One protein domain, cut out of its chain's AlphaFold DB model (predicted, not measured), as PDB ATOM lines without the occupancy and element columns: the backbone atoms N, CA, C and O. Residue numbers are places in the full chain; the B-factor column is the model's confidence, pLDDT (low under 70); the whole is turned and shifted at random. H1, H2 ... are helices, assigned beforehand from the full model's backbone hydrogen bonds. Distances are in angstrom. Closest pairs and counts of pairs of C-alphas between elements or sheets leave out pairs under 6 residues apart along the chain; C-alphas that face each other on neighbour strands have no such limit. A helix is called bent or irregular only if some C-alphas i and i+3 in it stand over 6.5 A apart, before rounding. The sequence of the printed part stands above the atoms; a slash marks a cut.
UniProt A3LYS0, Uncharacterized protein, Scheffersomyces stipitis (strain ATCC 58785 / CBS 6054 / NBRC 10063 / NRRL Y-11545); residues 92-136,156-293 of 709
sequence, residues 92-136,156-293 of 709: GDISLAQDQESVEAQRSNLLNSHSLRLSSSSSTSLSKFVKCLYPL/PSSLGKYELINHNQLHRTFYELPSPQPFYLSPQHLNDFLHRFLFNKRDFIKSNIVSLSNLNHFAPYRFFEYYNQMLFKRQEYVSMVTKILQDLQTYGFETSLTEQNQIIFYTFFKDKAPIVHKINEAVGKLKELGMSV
ATOM      1  N   GLY A  92     507.682 428.049 389.296       71.75
ATOM      2  CA  GLY A  92     508.369 428.906 390.266       71.75
ATOM      3  C   GLY A  92     509.622 429.563 389.689       71.75
ATOM      4  O   GLY A  92     509.841 429.529 388.482       71.75
ATOM      5  N   ASP A  93     510.448 430.188 390.533       74.25
ATOM      6  CA  ASP A  93     511.777 430.652 390.104       74.25
ATOM      7  C   ASP A  93     512.650 429.434 389.773       74.25
ATOM      8  O   ASP A  93     512.804 428.558 390.623       74.25
ATOM      9  N   ILE A  94     513.236 429.373 388.573       73.81
ATOM     10  CA  ILE A  94     514.082 428.240 388.151       73.81
ATOM     11  C   ILE A  94     515.246 428.004 389.117       73.81
ATOM     12  O   ILE A  94     515.624 426.856 389.341       73.81
ATOM     13  N   SER A  95     515.790 429.053 389.749       70.38
ATOM     14  CA  SER A  95     516.869 428.873 390.732       70.38
ATOM     15  C   SER A  95     516.426 428.104 391.980       70.38
ATOM     16  O   SER A  95     517.266 427.566 392.697       70.38
ATOM     17  N   LEU A  96     515.116 428.050 392.226       71.75
ATOM     18  CA  LEU A  96     514.469 427.311 393.306       71.75
ATOM     19  C   LEU A  96     513.722 426.071 392.804       71.75
ATOM     20  O   LEU A  96     513.308 425.250 393.616       71.75
ATOM     21  N   ALA A  97     513.567 425.908 391.487       69.00
ATOM     22  CA  ALA A  97     512.801 424.815 390.902       69.00
ATOM     23  C   ALA A  97     513.412 423.450 391.224       69.00
ATOM     24  O   ALA A  97     512.666 422.517 391.464       69.00
ATOM     25  N   GLN A  98     514.740 423.327 391.318       69.31
ATOM     26  CA  GLN A  98     515.374 422.062 391.714       69.31
ATOM     27  C   GLN A  98     515.043 421.664 393.161       69.31
ATOM     28  O   GLN A  98     514.742 420.500 393.416       69.31
ATOM     29  N   ASP A  99     515.055 422.621 394.098       75.94
ATOM     30  CA  ASP A  99     514.630 422.392 395.489       75.94
ATOM     31  C   ASP A  99     513.145 422.019 395.535       75.94
ATOM     32  O   ASP A  99     512.760 421.021 396.139       75.94
ATOM     33  N   GLN A 100     512.313 422.779 394.822       77.75
ATOM     34  CA  GLN A 100     510.873 422.572 394.804       77.75
ATOM     35  C   GLN A 100     510.486 421.238 394.149       77.75
ATOM     36  O   GLN A 100     509.713 420.488 394.734       77.75
ATOM     37  N   GLU A 101     511.056 420.886 392.995       78.50
ATOM     38  CA  GLU A 101     510.831 419.597 392.330       78.50
ATOM     39  C   GLU A 101     511.336 418.429 393.182       78.50
ATOM     40  O   GLU A 101     510.653 417.409 393.277       78.50
ATOM     41  N   SER A 102     512.489 418.576 393.847       81.56
ATOM     42  CA  SER A 102     513.010 417.566 394.776       81.56
ATOM     43  C   SER A 102     512.044 417.331 395.938       81.56
ATOM     44  O   SER A 102     511.668 416.188 396.212       81.56
ATOM     45  N   VAL A 103     511.578 418.403 396.584       84.12
ATOM     46  CA  VAL A 103     510.612 418.322 397.688       84.12
ATOM     47  C   VAL A 103     509.281 417.745 397.201       84.12
ATOM     48  O   VAL A 103     508.734 416.841 397.828       84.12
ATOM     49  N   GLU A 104     508.752 418.194 396.063       84.62
ATOM     50  CA  GLU A 104     507.506 417.666 395.491       84.62
ATOM     51  C   GLU A 104     507.617 416.175 395.123       84.62
ATOM     52  O   GLU A 104     506.672 415.410 395.356       84.62
ATOM     53  N   ALA A 105     508.771 415.730 394.615       84.12
ATOM     54  CA  ALA A 105     509.046 414.325 394.327       84.12
ATOM     55  C   ALA A 105     509.123 413.483 395.610       84.12
ATOM     56  O   ALA A 105     508.491 412.427 395.691       84.12
ATOM     57  N   GLN A 106     509.822 413.960 396.644       85.06
ATOM     58  CA  GLN A 106     509.870 413.302 397.954       85.06
ATOM     59  C   GLN A 106     508.475 413.178 398.578       85.06
ATOM     60  O   GLN A 106     508.095 412.095 399.024       85.06
ATOM     61  N   ARG A 107     507.673 414.252 398.546       87.81
ATOM     62  CA  ARG A 107     506.276 414.237 399.012       87.81
ATOM     63  C   ARG A 107     505.441 413.227 398.240       87.81
ATOM     64  O   ARG A 107     504.683 412.470 398.840       87.81
ATOM     65  N   SER A 108     505.597 413.188 396.919       86.44
ATOM     66  CA  SER A 108     504.893 412.233 396.061       86.44
ATOM     67  C   SER A 108     505.259 410.791 396.411       86.44
ATOM     68  O   SER A 108     504.372 409.956 396.560       86.44
ATOM     69  N   ASN A 109     506.544 410.502 396.625       86.12
ATOM     70  CA  ASN A 109     507.018 409.179 397.040       86.12
ATOM     71  C   ASN A 109     506.470 408.776 398.418       86.12
ATOM     72  O   ASN A 109     506.033 407.637 398.613       86.12
ATOM     73  N   LEU A 110     506.435 409.713 399.365       86.50
ATOM     74  CA  LEU A 110     505.906 409.490 400.709       86.50
ATOM     75  C   LEU A 110     504.387 409.242 400.696       86.50
ATOM     76  O   LEU A 110     503.908 408.311 401.339       86.50
ATOM     77  N   LEU A 111     503.627 409.991 399.895       85.00
ATOM     78  CA  LEU A 111     502.184 409.772 399.726       85.00
ATOM     79  C   LEU A 111     501.870 408.456 399.012       85.00
ATOM     80  O   LEU A 111     500.981 407.720 399.438       85.00
ATOM     81  N   ASN A 112     502.611 408.131 397.952       82.50
ATOM     82  CA  ASN A 112     502.397 406.903 397.186       82.50
ATOM     83  C   ASN A 112     502.727 405.652 398.014       82.50
ATOM     84  O   ASN A 112     502.019 404.650 397.918       82.50
ATOM     85  N   SER A 113     503.755 405.719 398.866       80.06
ATOM     86  CA  SER A 113     504.112 404.625 399.783       80.06
ATOM     87  C   SER A 113     503.100 404.417 400.916       80.06
ATOM     88  O   SER A 113     502.986 403.307 401.427       80.06
ATOM     89  N   HIS A 114     502.328 405.448 401.270       73.31
ATOM     90  CA  HIS A 114     501.371 405.431 402.380       73.31
ATOM     91  C   HIS A 114     499.906 405.485 401.924       73.31
ATOM     92  O   HIS A 114     499.038 405.806 402.732       73.31
ATOM     93  N   SER A 115     499.607 405.196 400.648       60.03
ATOM     94  CA  SER A 115     498.254 405.377 400.097       60.03
ATOM     95  C   SER A 115     497.185 404.612 400.900       60.03
ATOM     96  O   SER A 115     497.045 403.388 400.832       60.03
ATOM     97  N   LEU A 116     496.410 405.352 401.696       61.94
ATOM     98  CA  LEU A 116     495.301 404.813 402.476       61.94
ATOM     99  C   LEU A 116     494.084 404.660 401.556       61.94
ATOM    100  O   LEU A 116     493.672 405.603 400.878       61.94
ATOM    101  N   ARG A 117     493.478 403.466 401.524       53.75
ATOM    102  CA  ARG A 117     492.231 403.232 400.776       53.75
ATOM    103  C   ARG A 117     491.105 404.081 401.383       53.75
ATOM    104  O   ARG A 117     490.755 403.905 402.547       53.75
ATOM    105  N   LEU A 118     490.528 404.976 400.579       55.75
ATOM    106  CA  LEU A 118     489.416 405.846 400.973       55.75
ATOM    107  C   LEU A 118     488.170 405.016 401.338       55.75
ATOM    108  O   LEU A 118     487.648 404.260 400.521       55.75
ATOM    109  N   SER A 119     487.661 405.193 402.556       52.59
ATOM    110  CA  SER A 119     486.327 404.739 402.965       52.59
ATOM    111  C   SER A 119     485.234 405.688 402.443       52.59
ATOM    112  O   SER A 119     485.496 406.856 402.138       52.59
ATOM    113  N   SER A 120     483.977 405.239 402.385       52.62
ATOM    114  CA  SER A 120     482.845 406.061 401.920       52.62
ATOM    115  C   SER A 120     482.653 407.356 402.730       52.62
ATOM    116  O   SER A 120     482.340 408.395 402.146       52.62
ATOM    117  N   SER A 121     482.925 407.354 404.039       54.00
ATOM    118  CA  SER A 121     482.880 408.559 404.886       54.00
ATOM    119  C   SER A 121     484.016 409.546 404.580       54.00
ATOM    120  O   SER A 121     483.772 410.751 404.498       54.00
ATOM    121  N   SER A 122     485.230 409.052 404.307       60.81
ATOM    122  CA  SER A 122     486.376 409.890 403.918       60.81
ATOM    123  C   SER A 122     486.180 410.584 402.562       60.81
ATOM    124  O   SER A 122     486.641 411.710 402.371       60.81
ATOM    125  N   SER A 123     485.394 409.986 401.655       71.06
ATOM    126  CA  SER A 123     485.079 410.574 400.345       71.06
ATOM    127  C   SER A 123     484.269 411.876 400.438       71.06
ATOM    128  O   SER A 123     484.456 412.788 399.629       71.06
ATOM    129  N   THR A 124     483.408 412.011 401.458       79.56
ATOM    130  CA  THR A 124     482.565 413.205 401.633       79.56
ATOM    131  C   THR A 124     483.380 414.381 402.173       79.56
ATOM    132  O   THR A 124     483.260 415.492 401.653       79.56
ATOM    133  N   SER A 125     484.238 414.148 403.173       83.06
ATOM    134  CA  SER A 125     485.161 415.170 403.694       83.06
ATOM    135  C   SER A 125     486.183 415.595 402.638       83.06
ATOM    136  O   SER A 125     486.387 416.791 402.436       83.06
ATOM    137  N   LEU A 126     486.733 414.641 401.879       85.56
ATOM    138  CA  LEU A 126     487.630 414.931 400.760       85.56
ATOM    139  C   LEU A 126     486.935 415.769 399.678       85.56
ATOM    140  O   LEU A 126     487.483 416.772 399.230       85.56
ATOM    141  N   SER A 127     485.699 415.427 399.297       85.12
ATOM    142  CA  SER A 127     484.929 416.217 398.326       85.12
ATOM    143  C   SER A 127     484.686 417.650 398.810       85.12
ATOM    144  O   SER A 127     484.808 418.595 398.026       85.12
ATOM    145  N   LYS A 128     484.378 417.843 400.101       88.25
ATOM    146  CA  LYS A 128     484.236 419.182 400.698       88.25
ATOM    147  C   LYS A 128     485.543 419.969 400.631       88.25
ATOM    148  O   LYS A 128     485.511 421.125 400.212       88.25
ATOM    149  N   PHE A 129     486.664 419.346 400.991       91.12
ATOM    150  CA  PHE A 129     487.988 419.959 400.908       91.12
ATOM    151  C   PHE A 129     488.329 420.378 399.471       91.12
ATOM    152  O   PHE A 129     488.619 421.547 399.226       91.12
ATOM    153  N   VAL A 130     488.184 419.471 398.500       88.81
ATOM    154  CA  VAL A 130     488.464 419.739 397.078       88.81
ATOM    155  C   VAL A 130     487.576 420.867 396.533       88.81
ATOM    156  O   VAL A 130     488.062 421.743 395.823       88.81
ATOM    157  N   LYS A 131     486.291 420.925 396.916       88.25
ATOM    158  CA  LYS A 131     485.397 422.043 396.550       88.25
ATOM    159  C   LYS A 131     485.844 423.385 397.135       88.25
ATOM    160  O   LYS A 131     485.632 424.417 396.502       88.25
ATOM    161  N   CYS A 132     486.442 423.385 398.327       87.00
ATOM    162  CA  CYS A 132     486.996 424.594 398.940       87.00
ATOM    163  C   CYS A 132     488.338 424.996 398.311       87.00
ATOM    164  O   CYS A 132     488.635 426.189 398.239       87.00
ATOM    165  N   LEU A 133     489.126 424.019 397.850       87.19
ATOM    166  CA  LEU A 133     490.403 424.230 397.168       87.19
ATOM    167  C   LEU A 133     490.212 424.778 395.745       87.19
ATOM    168  O   LEU A 133     490.974 425.642 395.311       87.19
ATOM    169  N   TYR A 134     489.156 424.335 395.051       86.44
ATOM    170  CA  TYR A 134     488.801 424.759 393.692       86.44
ATOM    171  C   TYR A 134     487.406 425.402 393.629       86.44
ATOM    172  O   TYR A 134     486.466 424.820 393.076       86.44
ATOM    173  N   PRO A 135     487.232 426.617 394.179       77.12
ATOM    174  CA  PRO A 135     485.934 427.273 394.198       77.12
ATOM    175  C   PRO A 135     485.498 427.676 392.783       77.12
ATOM    176  O   PRO A 135     486.138 428.490 392.116       77.12
ATOM    177  N   LEU A 136     484.360 427.148 392.330       66.88
ATOM    178  CA  LEU A 136     483.720 427.577 391.088       66.88
ATOM    179  C   LEU A 136     483.075 428.954 391.299       66.88
ATOM    180  O   LEU A 136     482.025 429.075 391.932       66.88
ATOM    181  N   PRO A 156     493.761 436.201 381.936       50.69
ATOM    182  CA  PRO A 156     493.437 436.489 383.332       50.69
ATOM    183  C   PRO A 156     492.416 435.513 383.937       50.69
ATOM    184  O   PRO A 156     492.545 435.168 385.118       50.69
ATOM    185  N   SER A 157     491.422 435.031 383.179       56.22
ATOM    186  CA  SER A 157     490.469 434.037 383.700       56.22
ATOM    187  C   SER A 157     491.094 432.654 383.912       56.22
ATOM    188  O   SER A 157     490.731 431.967 384.871       56.22
ATOM    189  N   SER A 158     492.052 432.259 383.065       59.12
ATOM    190  CA  SER A 158     492.728 430.961 383.131       59.12
ATOM    191  C   SER A 158     493.847 430.954 384.176       59.12
ATOM    192  O   SER A 158     493.871 430.063 385.026       59.12
ATOM    193  N   LEU A 159     494.707 431.981 384.207       59.56
ATOM    194  CA  LEU A 159     495.806 432.108 385.178       59.56
ATOM    195  C   LEU A 159     495.327 432.451 386.594       59.56
ATOM    196  O   LEU A 159     496.021 432.145 387.568       59.56
ATOM    197  N   GLY A 160     494.165 433.107 386.709       57.81
ATOM    198  CA  GLY A 160     493.514 433.481 387.969       57.81
ATOM    199  C   GLY A 160     492.482 432.467 388.477       57.81
ATOM    200  O   GLY A 160     491.796 432.730 389.474       57.81
ATOM    201  N   LYS A 161     492.326 431.328 387.788       63.00
ATOM    202  CA  LYS A 161     491.320 430.312 388.109       63.00
ATOM    203  C   LYS A 161     491.596 429.713 389.491       63.00
ATOM    204  O   LYS A 161     492.709 429.299 389.808       63.00
ATOM    205  N   TYR A 162     490.558 429.687 390.328       67.88
ATOM    206  CA  TYR A 162     490.604 429.158 391.698       67.88
ATOM    207  C   TYR A 162     491.537 429.911 392.674       67.88
ATOM    208  O   TYR A 162     491.801 429.420 393.766       67.88
ATOM    209  N   GLU A 163     492.051 431.097 392.321       67.12
ATOM    210  CA  GLU A 163     493.012 431.826 393.174       67.12
ATOM    211  C   GLU A 163     492.381 432.482 394.416       67.12
ATOM    212  O   GLU A 163     493.068 432.796 395.385       67.12
ATOM    213  N   LEU A 164     491.062 432.697 394.413       70.56
ATOM    214  CA  LEU A 164     490.337 433.274 395.546       70.56
ATOM    215  C   LEU A 164     489.667 432.166 396.364       70.56
ATOM    216  O   LEU A 164     488.497 431.851 396.158       70.56
ATOM    217  N   ILE A 165     490.417 431.595 397.301       78.44
ATOM    218  CA  ILE A 165     489.920 430.586 398.245       78.44
ATOM    219  C   ILE A 165     489.470 431.218 399.571       78.44
ATOM    220  O   ILE A 165     489.937 432.290 399.963       78.44
ATOM    221  N   ASN A 166     488.570 430.543 400.289       83.81
ATOM    222  CA  ASN A 166     488.257 430.876 401.678       83.81
ATOM    223  C   ASN A 166     489.199 430.097 402.607       83.81
ATOM    224  O   ASN A 166     488.942 428.935 402.909       83.81
ATOM    225  N   HIS A 167     490.283 430.734 403.062       86.94
ATOM    226  CA  HIS A 167     491.304 430.083 403.897       86.94
ATOM    227  C   HIS A 167     490.755 429.491 405.197       86.94
ATOM    228  O   HIS A 167     491.166 428.401 405.570       86.94
ATOM    229  N   ASN A 168     489.813 430.150 405.875       87.31
ATOM    230  CA  ASN A 168     489.277 429.629 407.138       87.31
ATOM    231  C   ASN A 168     488.461 428.351 406.898       87.31
ATOM    232  O   ASN A 168     488.597 427.369 407.626       87.31
ATOM    233  N   GLN A 169     487.647 428.348 405.839       88.69
ATOM    234  CA  GLN A 169     486.891 427.165 405.441       88.69
ATOM    235  C   GLN A 169     487.821 426.046 404.963       88.69
ATOM    236  O   GLN A 169     487.637 424.904 405.371       88.69
ATOM    237  N   LEU A 170     488.844 426.373 404.167       90.38
ATOM    238  CA  LEU A 170     489.807 425.398 403.658       90.38
ATOM    239  C   LEU A 170     490.600 424.740 404.796       90.38
ATOM    240  O   LEU A 170     490.672 423.515 404.846       90.38
ATOM    241  N   HIS A 171     491.097 425.539 405.751       92.38
ATOM    242  CA  HIS A 171     491.745 425.058 406.976       92.38
ATOM    243  C   HIS A 171     490.827 424.104 407.741       92.38
ATOM    244  O   HIS A 171     491.208 422.975 408.028       92.38
ATOM    245  N   ARG A 172     489.582 424.513 408.014       92.56
ATOM    246  CA  ARG A 172     488.608 423.660 408.702       92.56
ATOM    247  C   ARG A 172     488.398 422.333 407.970       92.56
ATOM    248  O   ARG A 172     488.514 421.285 408.591       92.56
ATOM    249  N   THR A 173     488.137 422.366 406.663       91.56
ATOM    250  CA  THR A 173     487.903 421.141 405.882       91.56
ATOM    251  C   THR A 173     489.133 420.242 405.783       91.56
ATOM    252  O   THR A 173     488.970 419.034 405.659       91.56
ATOM    253  N   PHE A 174     490.346 420.799 405.872       92.62
ATOM    254  CA  PHE A 174     491.580 420.016 405.950       92.62
ATOM    255  C   PHE A 174     491.642 419.215 407.256       92.62
ATOM    256  O   PHE A 174     491.874 418.015 407.216       92.62
ATOM    257  N   TYR A 175     491.338 419.832 408.404       91.50
ATOM    258  CA  TYR A 175     491.291 419.126 409.696       91.50
ATOM    259  C   TYR A 175     490.060 418.224 409.878       91.50
ATOM    260  O   TYR A 175     490.053 417.390 410.780       91.50
ATOM    261  N   GLU A 176     489.033 418.364 409.035       90.69
ATOM    262  CA  GLU A 176     487.925 417.404 408.935       90.69
ATOM    263  C   GLU A 176     488.323 416.121 408.171       90.69
ATOM    264  O   GLU A 176     487.560 415.148 408.171       90.69
ATOM    265  N   LEU A 177     489.493 416.093 407.515       88.62
ATOM    266  CA  LEU A 177     490.073 414.858 406.986       88.62
ATOM    267  C   LEU A 177     490.551 413.974 408.149       88.62
ATOM    268  O   LEU A 177     490.968 414.494 409.189       88.62
ATOM    269  N   PRO A 178     490.521 412.639 408.004       86.81
ATOM    270  CA  PRO A 178     491.028 411.774 409.056       86.81
ATOM    271  C   PRO A 178     492.537 411.986 409.258       86.81
ATOM    272  O   PRO A 178     493.273 412.273 408.318       86.81
ATOM    273  N   SER A 179     493.004 411.839 410.497       84.38
ATOM    274  CA  SER A 179     494.429 411.952 410.818       84.38
ATOM    275  C   SER A 179     495.193 410.690 410.374       84.38
ATOM    276  O   SER A 179     494.690 409.590 410.611       84.38
ATOM    277  N   PRO A 180     496.408 410.807 409.803       87.94
ATOM    278  CA  PRO A 180     497.090 412.049 409.429       87.94
ATOM    279  C   PRO A 180     496.531 412.627 408.121       87.94
ATOM    280  O   PRO A 180     496.503 411.948 407.093       87.94
ATOM    281  N   GLN A 181     496.117 413.895 408.152       89.25
ATOM    282  CA  GLN A 181     495.371 414.559 407.074       89.25
ATOM    283  C   GLN A 181     496.077 414.516 405.706       89.25
ATOM    284  O   GLN A 181     495.396 414.238 404.713       89.25
ATOM    285  N   PRO A 182     497.407 414.743 405.602       88.69
ATOM    286  CA  PRO A 182     498.090 414.780 404.307       88.69
ATOM    287  C   PRO A 182     497.965 413.483 403.497       88.69
ATOM    288  O   PRO A 182     497.854 413.549 402.277       88.69
ATOM    289  N   PHE A 183     497.913 412.316 404.152       87.38
ATOM    290  CA  PHE A 183     497.854 411.011 403.473       87.38
ATOM    291  C   PHE A 183     496.521 410.729 402.766       87.38
ATOM    292  O   PHE A 183     496.432 409.791 401.977       87.38
ATOM    293  N   TYR A 184     495.488 411.539 403.014       86.31
ATOM    294  CA  TYR A 184     494.203 411.455 402.311       86.31
ATOM    295  C   TYR A 184     494.163 412.301 401.032       86.31
ATOM    296  O   TYR A 184     493.165 412.278 400.307       86.31
ATOM    297  N   LEU A 185     495.226 413.058 400.749       87.19
ATOM    298  CA  LEU A 185     495.342 413.906 399.570       87.19
ATOM    299  C   LEU A 185     496.245 413.250 398.525       87.19
ATOM    300  O   LEU A 185     497.288 412.685 398.835       87.19
ATOM    301  N   SER A 186     495.875 413.383 397.251       86.75
ATOM    302  CA  SER A 186     496.820 413.115 396.162       86.75
ATOM    303  C   SER A 186     497.949 414.159 396.179       86.75
ATOM    304  O   SER A 186     497.663 415.307 396.541       86.75
ATOM    305  N   PRO A 187     499.152 413.848 395.664       85.25
ATOM    306  CA  PRO A 187     500.276 414.788 395.640       85.25
ATOM    307  C   PRO A 187     499.930 416.162 395.053       85.25
ATOM    308  O   PRO A 187     500.234 417.190 395.653       85.25
ATOM    309  N   GLN A 188     499.185 416.185 393.942       85.44
ATOM    310  CA  GLN A 188     498.749 417.427 393.301       85.44
ATOM    311  C   GLN A 188     497.869 418.289 394.221       85.44
ATOM    312  O   GLN A 188     498.138 419.472 394.395       85.44
ATOM    313  N   HIS A 189     496.846 417.702 394.851       89.19
ATOM    314  CA  HIS A 189     495.980 418.406 395.803       89.19
ATOM    315  C   HIS A 189     496.741 418.957 397.014       89.19
ATOM    316  O   HIS A 189     496.404 420.040 397.487       89.19
ATOM    317  N   LEU A 190     497.742 418.231 397.523       89.44
ATOM    318  CA  LEU A 190     498.556 418.702 398.644       89.44
ATOM    319  C   LEU A 190     499.407 419.914 398.244       89.44
ATOM    320  O   LEU A 190     499.408 420.916 398.959       89.44
ATOM    321  N   ASN A 191     500.079 419.855 397.093       87.06
ATOM    322  CA  ASN A 191     500.886 420.970 396.596       87.06
ATOM    323  C   ASN A 191     500.015 422.190 396.265       87.06
ATOM    324  O   ASN A 191     500.328 423.300 396.689       87.06
ATOM    325  N   ASP A 192     498.866 421.989 395.612       86.69
ATOM    326  CA  ASP A 192     497.905 423.062 395.341       86.69
ATOM    327  C   ASP A 192     497.357 423.679 396.629       86.69
ATOM    328  O   ASP A 192     497.170 424.897 396.707       86.69
ATOM    329  N   PHE A 193     497.098 422.857 397.647       90.38
ATOM    330  CA  PHE A 193     496.691 423.328 398.962       90.38
ATOM    331  C   PHE A 193     497.767 424.197 399.591       90.38
ATOM    332  O   PHE A 193     497.465 425.328 399.962       90.38
ATOM    333  N   LEU A 194     499.010 423.726 399.661       89.12
ATOM    334  CA  LEU A 194     500.109 424.495 400.242       89.12
ATOM    335  C   LEU A 194     500.348 425.790 399.476       89.12
ATOM    336  O   LEU A 194     500.414 426.855 400.089       89.12
ATOM    337  N   HIS A 195     500.359 425.730 398.146       84.88
ATOM    338  CA  HIS A 195     500.542 426.906 397.312       84.88
ATOM    339  C   HIS A 195     499.422 427.941 397.536       84.88
ATOM    340  O   HIS A 195     499.672 429.105 397.861       84.88
ATOM    341  N   ARG A 196     498.152 427.533 397.430       85.19
ATOM    342  CA  ARG A 196     497.012 428.460 397.563       85.19
ATOM    343  C   ARG A 196     496.823 428.947 398.992       85.19
ATOM    344  O   ARG A 196     496.499 430.118 399.212       85.19
ATOM    345  N   PHE A 197     497.019 428.068 399.969       87.75
ATOM    346  CA  PHE A 197     496.911 428.430 401.370       87.75
ATOM    347  C   PHE A 197     498.008 429.438 401.699       87.75
ATOM    348  O   PHE A 197     497.680 430.588 401.968       87.75
ATOM    349  N   LEU A 198     499.286 429.086 401.538       85.31
ATOM    350  CA  LEU A 198     500.410 429.923 401.963       85.31
ATOM    351  C   LEU A 198     500.554 431.213 401.163       85.31
ATOM    352  O   LEU A 198     500.831 432.243 401.771       85.31
ATOM    353  N   PHE A 199     500.354 431.203 399.844       79.19
ATOM    354  CA  PHE A 199     500.721 432.347 399.000       79.19
ATOM    355  C   PHE A 199     499.531 433.205 398.543       79.19
ATOM    356  O   PHE A 199     499.741 434.361 398.175       79.19
ATOM    357  N   ASN A 200     498.279 432.718 398.634       73.69
ATOM    358  CA  ASN A 200     497.120 433.383 398.004       73.69
ATOM    359  C   ASN A 200     496.116 434.029 398.985       73.69
ATOM    360  O   ASN A 200     495.032 434.469 398.584       73.69
ATOM    361  N   LYS A 201     496.467 434.209 400.271       73.81
ATOM    362  CA  LYS A 201     495.601 434.931 401.227       73.81
ATOM    363  C   LYS A 201     495.635 436.447 401.034       73.81
ATOM    364  O   LYS A 201     496.447 437.153 401.628       73.81
ATOM    365  N   ARG A 202     494.691 436.973 400.244       64.12
ATOM    366  CA  ARG A 202     494.575 438.394 399.841       64.12
ATOM    367  C   ARG A 202     494.822 439.419 400.956       64.12
ATOM    368  O   ARG A 202     495.444 440.453 400.705       64.12
ATOM    369  N   ASP A 203     494.301 439.166 402.152       59.03
ATOM    370  CA  ASP A 203     494.373 440.119 403.264       59.03
ATOM    371  C   ASP A 203     495.746 440.111 403.966       59.03
ATOM    372  O   ASP A 203     496.100 441.099 404.603       59.03
ATOM    373  N   PHE A 204     496.569 439.077 403.746       61.97
ATOM    374  CA  PHE A 204     497.906 438.924 404.338       61.97
ATOM    375  C   PHE A 204     499.057 438.897 403.318       61.97
ATOM    376  O   PHE A 204     500.211 439.042 403.715       61.97
ATOM    377  N   ILE A 205     498.758 438.843 402.010       55.03
ATOM    378  CA  ILE A 205     499.700 439.186 400.920       55.03
ATOM    379  C   ILE A 205     500.036 440.682 400.944       55.03
ATOM    380  O   ILE A 205     501.102 441.112 400.498       55.03
ATOM    381  N   LYS A 206     499.122 441.521 401.450       59.09
ATOM    382  CA  LYS A 206     499.408 442.947 401.593       59.09
ATOM    383  C   LYS A 206     500.498 443.138 402.631       59.09
ATOM    384  O   LYS A 206     500.419 442.675 403.763       59.09
ATOM    385  N   SER A 207     501.487 443.925 402.234       57.59
ATOM    386  CA  SER A 207     502.649 444.235 403.048       57.59
ATOM    387  C   SER A 207     502.323 445.100 404.273       57.59
ATOM    388  O   SER A 207     503.227 445.353 405.058       57.59
ATOM    389  N   ASN A 208     501.071 445.541 404.448       63.00
ATOM    390  CA  ASN A 208     500.605 446.350 405.569       63.00
ATOM    391  C   ASN A 208     499.163 445.981 405.966       63.00
ATOM    392  O   ASN A 208     498.353 445.675 405.082       63.00
ATOM    393  N   ILE A 209     498.837 446.087 407.257       69.75
ATOM    394  CA  ILE A 209     497.496 445.877 407.830       69.75
ATOM    395  C   ILE A 209     496.537 446.976 407.379       69.75
ATOM    396  O   ILE A 209     495.416 446.709 406.934       69.75
ATOM    397  N   VAL A 210     496.990 448.230 407.448       67.31
ATOM    398  CA  VAL A 210     496.203 449.388 407.023       67.31
ATOM    399  C   VAL A 210     496.794 449.994 405.760       67.31
ATOM    400  O   VAL A 210     498.000 450.159 405.604       67.31
ATOM    401  N   SER A 211     495.929 450.350 404.811       64.62
ATOM    402  CA  SER A 211     496.376 451.092 403.636       64.62
ATOM    403  C   SER A 211     496.777 452.511 404.036       64.62
ATOM    404  O   SER A 211     495.978 453.214 404.653       64.62
ATOM    405  N   LEU A 212     497.960 452.959 403.599       61.75
ATOM    406  CA  LEU A 212     498.454 454.330 403.802       61.75
ATOM    407  C   LEU A 212     497.415 455.403 403.422       61.75
ATOM    408  O   LEU A 212     497.288 456.413 404.101       61.75
ATOM    409  N   SER A 213     496.603 455.156 402.386       55.91
ATOM    410  CA  SER A 213     495.566 456.095 401.933       55.91
ATOM    411  C   SER A 213     494.408 456.286 402.917       55.91
ATOM    412  O   SER A 213     493.607 457.198 402.743       55.91
ATOM    413  N   ASN A 214     494.270 455.413 403.915       59.12
ATOM    414  CA  ASN A 214     493.188 455.466 404.895       59.12
ATOM    415  C   ASN A 214     493.634 456.035 406.252       59.12
ATOM    416  O   ASN A 214     492.777 456.241 407.106       59.12
ATOM    417  N   LEU A 215     494.929 456.324 406.445       61.16
ATOM    418  CA  LEU A 215     495.495 456.708 407.747       61.16
ATOM    419  C   LEU A 215     494.854 457.955 408.375       61.16
ATOM    420  O   LEU A 215     494.777 458.042 409.594       61.16
ATOM    421  N   ASN A 216     494.370 458.898 407.563       58.34
ATOM    422  CA  ASN A 216     493.829 460.171 408.057       58.34
ATOM    423  C   ASN A 216     492.297 460.207 408.185       58.34
ATOM    424  O   ASN A 216     491.760 461.205 408.645       58.34
ATOM    425  N   HIS A 217     491.584 459.152 407.780       57.44
ATOM    426  CA  HIS A 217     490.120 459.211 407.624       57.44
ATOM    427  C   HIS A 217     489.343 458.577 408.784       57.44
ATOM    428  O   HIS A 217     488.119 458.673 408.830       57.44
ATOM    429  N   PHE A 218     490.026 457.881 409.692       61.94
ATOM    430  CA  PHE A 218     489.399 457.243 410.842       61.94
ATOM    431  C   PHE A 218     489.617 458.082 412.098       61.94
ATOM    432  O   PHE A 218     490.718 458.572 412.342       61.94
ATOM    433  N   ALA A 219     488.575 458.191 412.927       68.81
ATOM    434  CA  ALA A 219     488.748 458.648 414.300       68.81
ATOM    435  C   ALA A 219     489.765 457.730 415.016       68.81
ATOM    436  O   ALA A 219     489.713 456.515 414.786       68.81
ATOM    437  N   PRO A 220     490.646 458.261 415.888       75.19
ATOM    438  CA  PRO A 220     491.717 457.490 416.527       75.19
ATOM    439  C   PRO A 220     491.255 456.169 417.154       75.19
ATOM    440  O   PRO A 220     491.894 455.141 416.949       75.19
ATOM    441  N   TYR A 221     490.096 456.171 417.824       78.31
ATOM    442  CA  TYR A 221     489.503 454.972 418.423       78.31
ATOM    443  C   TYR A 221     489.162 453.892 417.386       78.31
ATOM    444  O   TYR A 221     489.645 452.769 417.479       78.31
ATOM    445  N   ARG A 222     488.393 454.243 416.346       74.94
ATOM    446  CA  ARG A 222     487.996 453.298 415.286       74.94
ATOM    447  C   ARG A 222     489.194 452.783 414.496       74.94
ATOM    448  O   ARG A 222     489.196 451.642 414.050       74.94
ATOM    449  N   PHE A 223     490.197 453.639 414.299       77.75
ATOM    450  CA  PHE A 223     491.451 453.247 413.668       77.75
ATOM    451  C   PHE A 223     492.170 452.178 414.493       77.75
ATOM    452  O   PHE A 223     492.565 451.150 413.948       77.75
ATOM    453  N   PHE A 224     492.307 452.420 415.798       81.31
ATOM    454  CA  PHE A 224     492.982 451.517 416.720       81.31
ATOM    455  C   PHE A 224     492.239 450.181 416.879       81.31
ATOM    456  O   PHE A 224     492.855 449.123 416.796       81.31
ATOM    457  N   GLU A 225     490.912 450.211 417.008       80.62
ATOM    458  CA  GLU A 225     490.077 449.007 417.076       80.62
ATOM    459  C   GLU A 225     490.211 448.151 415.805       80.62
ATOM    460  O   GLU A 225     490.505 446.957 415.879       80.62
ATOM    461  N   TYR A 226     490.077 448.768 414.625       80.31
ATOM    462  CA  TYR A 226     490.263 448.085 413.342       80.31
ATOM    463  C   TYR A 226     491.668 447.483 413.213       80.31
ATOM    464  O   TYR A 226     491.835 446.372 412.708       80.31
ATOM    465  N   TYR A 227     492.684 448.217 413.666       83.12
ATOM    466  CA  TYR A 227     494.068 447.763 413.661       83.12
ATOM    467  C   TYR A 227     494.262 446.506 414.521       83.12
ATOM    468  O   TYR A 227     494.764 445.506 414.003       83.12
ATOM    469  N   ASN A 228     493.799 446.508 415.774       83.25
ATOM    470  CA  ASN A 228     493.899 445.346 416.664       83.25
ATOM    471  C   ASN A 228     493.132 444.136 416.117       83.25
ATOM    472  O   ASN A 228     493.659 443.027 416.098       83.25
ATOM    473  N   GLN A 229     491.923 444.340 415.582       82.69
ATOM    474  CA  GLN A 229     491.160 443.258 414.949       82.69
ATOM    475  C   GLN A 229     491.930 442.606 413.791       82.69
ATOM    476  O   GLN A 229     491.876 441.390 413.600       82.69
ATOM    477  N   MET A 230     492.643 443.399 412.991       81.19
ATOM    478  CA  MET A 230     493.419 442.874 411.868       81.19
ATOM    479  C   MET A 230     494.740 442.231 412.300       81.19
ATOM    480  O   MET A 230     495.153 441.251 411.674       81.19
ATOM    481  N   LEU A 231     495.378 442.729 413.364       83.81
ATOM    482  CA  LEU A 231     496.508 442.050 414.000       83.81
ATOM    483  C   LEU A 231     496.102 440.672 414.520       83.81
ATOM    484  O   LEU A 231     496.761 439.688 414.187       83.81
ATOM    485  N   PHE A 232     494.989 440.588 415.246       84.25
ATOM    486  CA  PHE A 232     494.464 439.328 415.765       84.25
ATOM    487  C   PHE A 232     494.208 438.320 414.637       84.25
ATOM    488  O   PHE A 232     494.721 437.205 414.662       84.25
ATOM    489  N   LYS A 233     493.515 438.740 413.565       84.56
ATOM    490  CA  LYS A 233     493.292 437.888 412.380       84.56
ATOM    491  C   LYS A 233     494.596 437.433 411.719       84.56
ATOM    492  O   LYS A 233     494.639 436.357 411.119       84.56
ATOM    493  N   ARG A 234     495.653 438.249 411.783       84.75
ATOM    494  CA  ARG A 234     496.979 437.873 411.283       84.75
ATOM    495  C   ARG A 234     497.611 436.804 412.158       84.75
ATOM    496  O   ARG A 234     498.082 435.816 411.612       84.75
ATOM    497  N   GLN A 235     497.608 436.988 413.475       86.12
ATOM    498  CA  GLN A 235     498.139 436.014 414.432       86.12
ATOM    499  C   GLN A 235     497.403 434.675 414.328       86.12
ATOM    500  O   GLN A 235     498.043 433.630 414.251       86.12
ATOM    501  N   GLU A 236     496.073 434.709 414.220       87.56
ATOM    502  CA  GLU A 236     495.243 433.526 413.982       87.56
ATOM    503  C   GLU A 236     495.683 432.802 412.702       87.56
ATOM    504  O   GLU A 236     495.884 431.590 412.690       87.56
ATOM    505  N   TYR A 237     495.906 433.549 411.618       88.56
ATOM    506  CA  TYR A 237     496.346 432.960 410.361       88.56
ATOM    507  C   TYR A 237     497.776 432.405 410.407       88.56
ATOM    508  O   TYR A 237     498.021 431.329 409.865       88.56
ATOM    509  N   VAL A 238     498.704 433.101 411.065       89.44
ATOM    510  CA  VAL A 238     500.065 432.598 411.312       89.44
ATOM    511  C   VAL A 238     499.986 431.287 412.091       89.44
ATOM    512  O   VAL A 238     500.622 430.319 411.699       89.44
ATOM    513  N   SER A 239     499.148 431.215 413.129       90.31
ATOM    514  CA  SER A 239     498.929 429.990 413.903       90.31
ATOM    515  C   SER A 239     498.402 428.842 413.035       90.31
ATOM    516  O   SER A 239     498.949 427.744 413.098       90.31
ATOM    517  N   MET A 240     497.416 429.096 412.163       91.44
ATOM    518  CA  MET A 240     496.919 428.095 411.204       91.44
ATOM    519  C   MET A 240     498.032 427.564 410.289       91.44
ATOM    520  O   MET A 240     498.150 426.356 410.092       91.44
ATOM    521  N   VAL A 241     498.838 428.467 409.721       90.88
ATOM    522  CA  VAL A 241     499.947 428.125 408.818       90.88
ATOM    523  C   VAL A 241     501.013 427.312 409.548       90.88
ATOM    524  O   VAL A 241     501.396 426.244 409.074       90.88
ATOM    525  N   THR A 242     501.456 427.789 410.711       90.31
ATOM    526  CA  THR A 242     502.453 427.111 411.542       90.31
ATOM    527  C   THR A 242     501.983 425.715 411.917       90.31
ATOM    528  O   THR A 242     502.751 424.771 411.780       90.31
ATOM    529  N   LYS A 243     500.712 425.563 412.305       91.56
ATOM    530  CA  LYS A 243     500.143 424.262 412.656       91.56
ATOM    531  C   LYS A 243     500.154 423.287 411.476       91.56
ATOM    532  O   LYS A 243     500.658 422.184 411.619       91.56
ATOM    533  N   ILE A 244     499.684 423.709 410.295       91.81
ATOM    534  CA  ILE A 244     499.704 422.861 409.086       91.81
ATOM    535  C   ILE A 244     501.125 422.377 408.772       91.81
ATOM    536  O   ILE A 244     501.323 421.215 408.429       91.81
ATOM    537  N   LEU A 245     502.117 423.262 408.879       90.25
ATOM    538  CA  LEU A 245     503.497 422.932 408.530       90.25
ATOM    539  C   LEU A 245     504.188 422.086 409.602       90.25
ATOM    540  O   LEU A 245     504.955 421.196 409.249       90.25
ATOM    541  N   GLN A 246     503.879 422.300 410.882       90.12
ATOM    542  CA  GLN A 246     504.319 421.426 411.973       90.12
ATOM    543  C   GLN A 246     503.725 420.022 411.848       90.12
ATOM    544  O   GLN A 246     504.449 419.042 412.012       90.12
ATOM    545  N   ASP A 247     502.439 419.914 411.509       89.06
ATOM    546  CA  ASP A 247     501.781 418.627 411.276       89.06
ATOM    547  C   ASP A 247     502.444 417.907 410.092       89.06
ATOM    548  O   ASP A 247     502.840 416.749 410.210       89.06
ATOM    549  N   LEU A 248     502.681 418.609 408.979       90.25
ATOM    550  CA  LEU A 248     503.414 418.066 407.830       90.25
ATOM    551  C   LEU A 248     504.815 417.568 408.206       90.25
ATOM    552  O   LEU A 248     505.162 416.438 407.868       90.25
ATOM    553  N   GLN A 249     505.588 418.357 408.953       90.19
ATOM    554  CA  GLN A 249     506.914 417.951 409.431       90.19
ATOM    555  C   GLN A 249     506.851 416.732 410.357       90.19
ATOM    556  O   GLN A 249     507.666 415.821 410.225       90.19
ATOM    557  N   THR A 250     505.862 416.679 411.252       90.31
ATOM    558  CA  THR A 250     505.631 415.545 412.165       90.31
ATOM    559  C   THR A 250     505.347 414.256 411.396       90.31
ATOM    560  O   THR A 250     505.745 413.175 411.824       90.31
ATOM    561  N   TYR A 251     504.708 414.363 410.231       88.31
ATOM    562  CA  TYR A 251     504.442 413.237 409.336       88.31
ATOM    563  C   TYR A 251     505.543 412.996 408.288       88.31
ATOM    564  O   TYR A 251     505.347 412.197 407.375       88.31
ATOM    565  N   GLY A 252     506.700 413.658 408.410       87.12
ATOM    566  CA  GLY A 252     507.864 413.442 407.546       87.12
ATOM    567  C   GLY A 252     507.828 414.172 406.200       87.12
ATOM    568  O   GLY A 252     508.653 413.886 405.337       87.12
ATOM    569  N   PHE A 253     506.903 415.114 405.992       88.12
ATOM    570  CA  PHE A 253     506.895 415.953 404.792       88.12
ATOM    571  C   PHE A 253     507.919 417.084 404.934       88.12
ATOM    572  O   PHE A 253     507.821 417.925 405.831       88.12
ATOM    573  N   GLU A 254     508.883 417.143 404.015       85.75
ATOM    574  CA  GLU A 254     509.862 418.229 403.975       85.75
ATOM    575  C   GLU A 254     509.222 419.564 403.569       85.75
ATOM    576  O   GLU A 254     508.291 419.611 402.759       85.75
ATOM    577  N   THR A 255     509.738 420.664 404.128       86.44
ATOM    578  CA  THR A 255     509.384 422.034 403.736       86.44
ATOM    579  C   THR A 255     510.397 422.586 402.741       86.44
ATOM    580  O   THR A 255     511.602 422.528 402.989       86.44
ATOM    581  N   SER A 256     509.906 423.143 401.638       87.69
ATOM    582  CA  SER A 256     510.728 423.805 400.617       87.69
ATOM    583  C   SER A 256     511.241 425.163 401.095       87.69
ATOM    584  O   SER A 256     510.682 425.773 402.019       87.69
ATOM    585  N   LEU A 257     512.279 425.685 400.439       87.81
ATOM    586  CA  LEU A 257     512.825 427.001 400.770       87.81
ATOM    587  C   LEU A 257     511.788 428.120 400.589       87.81
ATOM    588  O   LEU A 257     511.757 429.071 401.371       87.81
ATOM    589  N   THR A 258     510.917 428.020 399.581       87.12
ATOM    590  CA  THR A 258     509.856 429.007 399.315       87.12
ATOM    591  C   THR A 258     508.819 429.038 400.434       87.12
ATOM    592  O   THR A 258     508.439 430.120 400.888       87.12
ATOM    593  N   GLU A 259     508.403 427.876 400.937       87.81
ATOM    594  CA  GLU A 259     507.481 427.761 402.070       87.81
ATOM    595  C   GLU A 259     508.114 428.293 403.360       87.81
ATOM    596  O   GLU A 259     507.485 429.075 404.070       87.81
ATOM    597  N   GLN A 260     509.377 427.949 403.643       89.12
ATOM    598  CA  GLN A 260     510.096 428.451 404.823       89.12
ATOM    599  C   GLN A 260     510.228 429.976 404.805       89.12
ATOM    600  O   GLN A 260     509.913 430.652 405.786       89.12
ATOM    601  N   ASN A 261     510.624 430.525 403.660       90.00
ATOM    602  CA  ASN A 261     510.680 431.959 403.411       90.00
ATOM    603  C   ASN A 261     509.318 432.632 403.670       90.00
ATOM    604  O   ASN A 261     509.240 433.667 404.337       90.00
ATOM    605  N   GLN A 262     508.225 432.020 403.212       88.25
ATOM    606  CA  GLN A 262     506.880 432.551 403.413       88.25
ATOM    607  C   GLN A 262     506.434 432.525 404.884       88.25
ATOM    608  O   GLN A 262     505.772 433.461 405.337       88.25
ATOM    609  N   ILE A 263     506.813 431.497 405.651       88.81
ATOM    610  CA  ILE A 263     506.564 431.446 407.100       88.81
ATOM    611  C   ILE A 263     507.318 432.567 407.804       88.81
ATOM    612  O   ILE A 263     506.708 433.301 408.574       88.81
ATOM    613  N   ILE A 264     508.617 432.738 407.526       90.81
ATOM    614  CA  ILE A 264     509.439 433.807 408.123       90.81
ATOM    615  C   ILE A 264     508.788 435.167 407.849       90.81
ATOM    616  O   ILE A 264     508.589 435.957 408.776       90.81
ATOM    617  N   PHE A 265     508.352 435.387 406.602       89.75
ATOM    618  CA  PHE A 265     507.611 436.581 406.201       89.75
ATOM    619  C   PHE A 265     506.360 436.836 407.055       89.75
ATOM    620  O   PHE A 265     506.063 437.977 407.432       89.75
ATOM    621  N   TYR A 266     505.598 435.786 407.359       87.88
ATOM    622  CA  TYR A 266     504.395 435.896 408.175       87.88
ATOM    623  C   TYR A 266     504.695 436.093 409.660       87.88
ATOM    624  O   TYR A 266     504.056 436.950 410.280       87.88
ATOM    625  N   THR A 267     505.673 435.364 410.193       89.31
ATOM    626  CA  THR A 267     506.037 435.336 411.612       89.31
ATOM    627  C   THR A 267     506.608 436.660 412.094       89.31
ATOM    628  O   THR A 267     506.197 437.129 413.144       89.31
ATOM    629  N   PHE A 268     507.490 437.311 411.331       90.50
ATOM    630  CA  PHE A 268     508.171 438.544 411.771       90.50
ATOM    631  C   PHE A 268     507.550 439.820 411.207       90.50
ATOM    632  O   PHE A 268     508.206 440.858 411.050       90.50
ATOM    633  N   PHE A 269     506.274 439.753 410.843       88.62
ATOM    634  CA  PHE A 269     505.599 440.878 410.228       88.62
ATOM    635  C   PHE A 269     505.562 442.114 411.132       88.62
ATOM    636  O   PHE A 269     505.180 442.052 412.296       88.62
ATOM    637  N   LYS A 270     505.850 443.265 410.526       87.81
ATOM    638  CA  LYS A 270     505.645 444.593 411.104       87.81
ATOM    639  C   LYS A 270     505.244 445.574 410.014       87.81
ATOM    640  O   LYS A 270     505.781 445.493 408.911       87.81
ATOM    641  N   ASP A 271     504.299 446.471 410.276       86.50
ATOM    642  CA  ASP A 271     503.887 447.487 409.301       86.50
ATOM    643  C   ASP A 271     505.012 448.483 408.968       86.50
ATOM    644  O   ASP A 271     505.974 448.658 409.718       86.50
ATOM    645  N   LYS A 272     504.892 449.172 407.825       83.69
ATOM    646  CA  LYS A 272     505.820 450.255 407.452       83.69
ATOM    647  C   LYS A 272     505.814 451.384 408.496       83.69
ATOM    648  O   LYS A 272     504.764 451.730 409.039       83.69
ATOM    649  N   ALA A 273     506.965 452.037 408.680       82.19
ATOM    650  CA  ALA A 273     507.167 453.095 409.677       82.19
ATOM    651  C   ALA A 273     506.084 454.203 409.700       82.19
ATOM    652  O   ALA A 273     505.628 454.534 410.795       82.19
ATOM    653  N   PRO A 274     505.569 454.724 408.562       79.06
ATOM    654  CA  PRO A 274     504.504 455.734 408.589       79.06
ATOM    655  C   PRO A 274     503.191 455.247 409.226       79.06
ATOM    656  O   PRO A 274     502.464 456.028 409.837       79.06
ATOM    657  N   ILE A 275     502.876 453.955 409.098       81.44
ATOM    658  CA  ILE A 275     501.680 453.347 409.700       81.44
ATOM    659  C   ILE A 275     501.905 453.168 411.196       81.44
ATOM    660  O   ILE A 275     501.049 453.557 411.985       81.44
ATOM    661  N   VAL A 276     503.072 452.641 411.580       83.69
ATOM    662  CA  VAL A 276     503.469 452.478 412.987       83.69
ATOM    663  C   VAL A 276     503.427 453.823 413.716       83.69
ATOM    664  O   VAL A 276     502.839 453.918 414.789       83.69
ATOM    665  N   HIS A 277     503.946 454.886 413.098       83.69
ATOM    666  CA  HIS A 277     503.857 456.243 413.637       83.69
ATOM    667  C   HIS A 277     502.402 456.683 413.862       83.69
ATOM    668  O   HIS A 277     502.071 457.207 414.923       83.69
ATOM    669  N   LYS A 278     501.505 456.436 412.896       82.19
ATOM    670  CA  LYS A 278     500.082 456.790 413.028       82.19
ATOM    671  C   LYS A 278     499.374 456.001 414.131       82.19
ATOM    672  O   LYS A 278     498.522 456.555 414.819       82.19
ATOM    673  N   ILE A 279     499.722 454.728 414.305       83.75
ATOM    674  CA  ILE A 279     499.215 453.897 415.404       83.75
ATOM    675  C   ILE A 279     499.650 454.492 416.738       83.75
ATOM    676  O   ILE A 279     498.803 454.721 417.595       83.75
ATOM    677  N   ASN A 280     500.931 454.829 416.884       85.81
ATOM    678  CA  ASN A 280     501.450 455.435 418.108       85.81
ATOM    679  C   ASN A 280     500.780 456.789 418.405       85.81
ATOM    680  O   ASN A 280     500.414 457.049 419.548       85.81
ATOM    681  N   GLU A 281     500.540 457.618 417.381       84.81
ATOM    682  CA  GLU A 281     499.784 458.874 417.507       84.81
ATOM    683  C   GLU A 281     498.342 458.623 417.985       84.81
ATOM    684  O   GLU A 281     497.844 459.314 418.874       84.81
ATOM    685  N   ALA A 282     497.662 457.624 417.415       84.00
ATOM    686  CA  ALA A 282     496.303 457.266 417.814       84.00
ATOM    687  C   ALA A 282     496.251 456.751 419.260       84.00
ATOM    688  O   ALA A 282     495.388 457.178 420.023       84.00
ATOM    689  N   VAL A 283     497.198 455.896 419.656       85.19
ATOM    690  CA  VAL A 283     497.331 455.384 421.029       85.19
ATOM    691  C   VAL A 283     497.588 456.521 422.015       85.19
ATOM    692  O   VAL A 283     496.951 456.555 423.065       85.19
ATOM    693  N   GLY A 284     498.474 457.466 421.680       84.81
ATOM    694  CA  GLY A 284     498.739 458.653 422.500       84.81
ATOM    695  C   GLY A 284     497.463 459.444 422.788       84.81
ATOM    696  O   GLY A 284     497.120 459.652 423.949       84.81
ATOM    697  N   LYS A 285     496.685 459.757 421.743       85.31
ATOM    698  CA  LYS A 285     495.400 460.467 421.878       85.31
ATOM    699  C   LYS A 285     494.373 459.705 422.716       85.31
ATOM    700  O   LYS A 285     493.614 460.310 423.462       85.31
ATOM    701  N   LEU A 286     494.318 458.380 422.598       84.69
ATOM    702  CA  LEU A 286     493.394 457.565 423.394       84.69
ATOM    703  C   LEU A 286     493.788 457.529 424.877       84.69
ATOM    704  O   LEU A 286     492.912 457.592 425.737       84.69
ATOM    705  N   LYS A 287     495.093 457.486 425.175       86.56
ATOM    706  CA  LYS A 287     495.609 457.583 426.548       86.56
ATOM    707  C   LYS A 287     495.326 458.953 427.167       86.56
ATOM    708  O   LYS A 287     494.919 459.009 428.321       86.56
ATOM    709  N   GLU A 288     495.480 460.036 426.404       87.44
ATOM    710  CA  GLU A 288     495.105 461.396 426.832       87.44
ATOM    711  C   GLU A 288     493.613 461.508 427.182       87.44
ATOM    712  O   GLU A 288     493.246 462.219 428.112       87.44
ATOM    713  N   LEU A 289     492.754 460.754 426.489       84.25
ATOM    714  CA  LEU A 289     491.317 460.654 426.774       84.25
ATOM    715  C   LEU A 289     490.981 459.708 427.945       84.25
ATOM    716  O   LEU A 289     489.809 459.417 428.178       84.25
ATOM    717  N   GLY A 290     491.984 459.208 428.675       79.12
ATOM    718  CA  GLY A 290     491.800 458.326 429.832       79.12
ATOM    719  C   GLY A 290     491.387 456.893 429.484       79.12
ATOM    720  O   GLY A 290     490.948 456.153 430.363       79.12
ATOM    721  N   MET A 291     491.504 456.476 428.219       79.38
ATOM    722  CA  MET A 291     491.157 455.116 427.807       79.38
ATOM    723  C   MET A 291     492.313 454.153 428.105       79.38
ATOM    724  O   MET A 291     493.468 454.433 427.778       79.38
ATOM    725  N   SER A 292     492.009 452.990 428.691       73.00
ATOM    726  CA  SER A 292     492.986 451.903 428.823       73.00
ATOM    727  C   SER A 292     493.250 451.297 427.447       73.00
ATOM    728  O   SER A 292     492.334 450.793 426.796       73.00
ATOM    729  N   VAL A 293     494.498 451.379 426.988       75.62
ATOM    730  CA  VAL A 293     494.916 450.889 425.673       75.62
ATOM    731  C   VAL A 293     496.011 449.844 425.851       75.62
ATOM    732  O   VAL A 293     497.167 450.187 426.101       75.62
TER     733      VAL A 293
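AT A GLANCE: This is residues 92 to 136 and 156 to 293 of the 709 residues of an uncharacterized protein of Scheffersomyces stipitis (strain ATCC 58785 / CBS 6054 / NBRC 10063 / NRRL Y-11545) (UniProt A3LYS0). One long helix, H8, makes a shaft, with H10 packed on its first residues and a head of helices, H1, H2, H4, H5 and H6, toward its other end. H9 folds back along H8 as a helical hairpin and also packs on H1, while H3 lies off the head and touches no helix. The printed part has 183 residues with ten named helices, H1 to H10 in order along the chain, and no named strand; its class is all helix. It is loose, with a radius of gyration of the C-alphas of 20.0 A, and elongated, spanning 63 by 40 by 36 A.

HOW THE PARTS SIT: H8, residues 220 to 250, is the longest helix. Its residues 220 to 224 alone touch H10, residues 273 to 288, at a steep tilt of 55 degrees, opposite ways; the closest C-alphas, of Pro 220 and Ala 282, are 4.8 A apart. Its residues 238 to 242 alone touch H9, residues 257 to 267, in a helical hairpin at a shallow tilt of 34.9 degrees, only just short of steep; the closest C-alphas are those of Val 238 and Tyr 266, 6.3 A apart. H1, residues 94 to 113, touches H9 with residues 96 to 100 alone, about perpendicular at 84 degrees; the closest C-alphas, of Asp 99 and Leu 257, are 7.2 A apart. H6, residues 187 to 199, touches H1 at a steep tilt of 48 degrees, opposite ways, its closest C-alpha being that of Pro 187, 5.3 A from that of Ser 108. H2, residues 120 to 133, touches H4, residues 167 to 175, at a shallow tilt of 20 degrees, opposite ways; the closest C-alphas, of Phe 129 and Thr 173, are 5.1 A apart. H5, residues 181 to 184, is close to but not clearly touching H1, and H7, residues 202 to 205, stands likewise to H8. H3, residues 156 to 159, is apart from H4 and H6, among others. The helix packing is mostly crossed, with 2 of 7 pairs at a shallow tilt. Each O i to N i+4 pair is within hydrogen-bond range in H4, H6, H8, H9 and H10, against 14 of 16 in H1 and 8 of 10 in H2; H3, H5 and H7 are too short for such a pair.

IN THESE COORDINATES: H8 is 44.4 A long, from C-alpha 220 at (491.717, 457.490, 416.527) to C-alpha 250 at (505.631, 415.545, 412.165). H1 is 28.1 A long and irregular, with C-alphas 95 and 98 7.0 A apart. H10 is 22.6 A and H2 20.2 A long. H10 ends with C-alpha 288 at (495.105, 461.396, 426.832).

THE WHOLE: The two C-alphas farthest apart, of Arg 117 and Glu 288, are 63.8 A apart. Residues 137 to 155 are not printed; C-alphas 136 and 156 are 15.3 A apart across this cut. The link from H7 to H8, residues 206 to 219, is long. The mean pLDDT of the printed part is 80.0, and 37 residues are under 70, among them residues 115 to 122, 156 to 163 and 202 to 219.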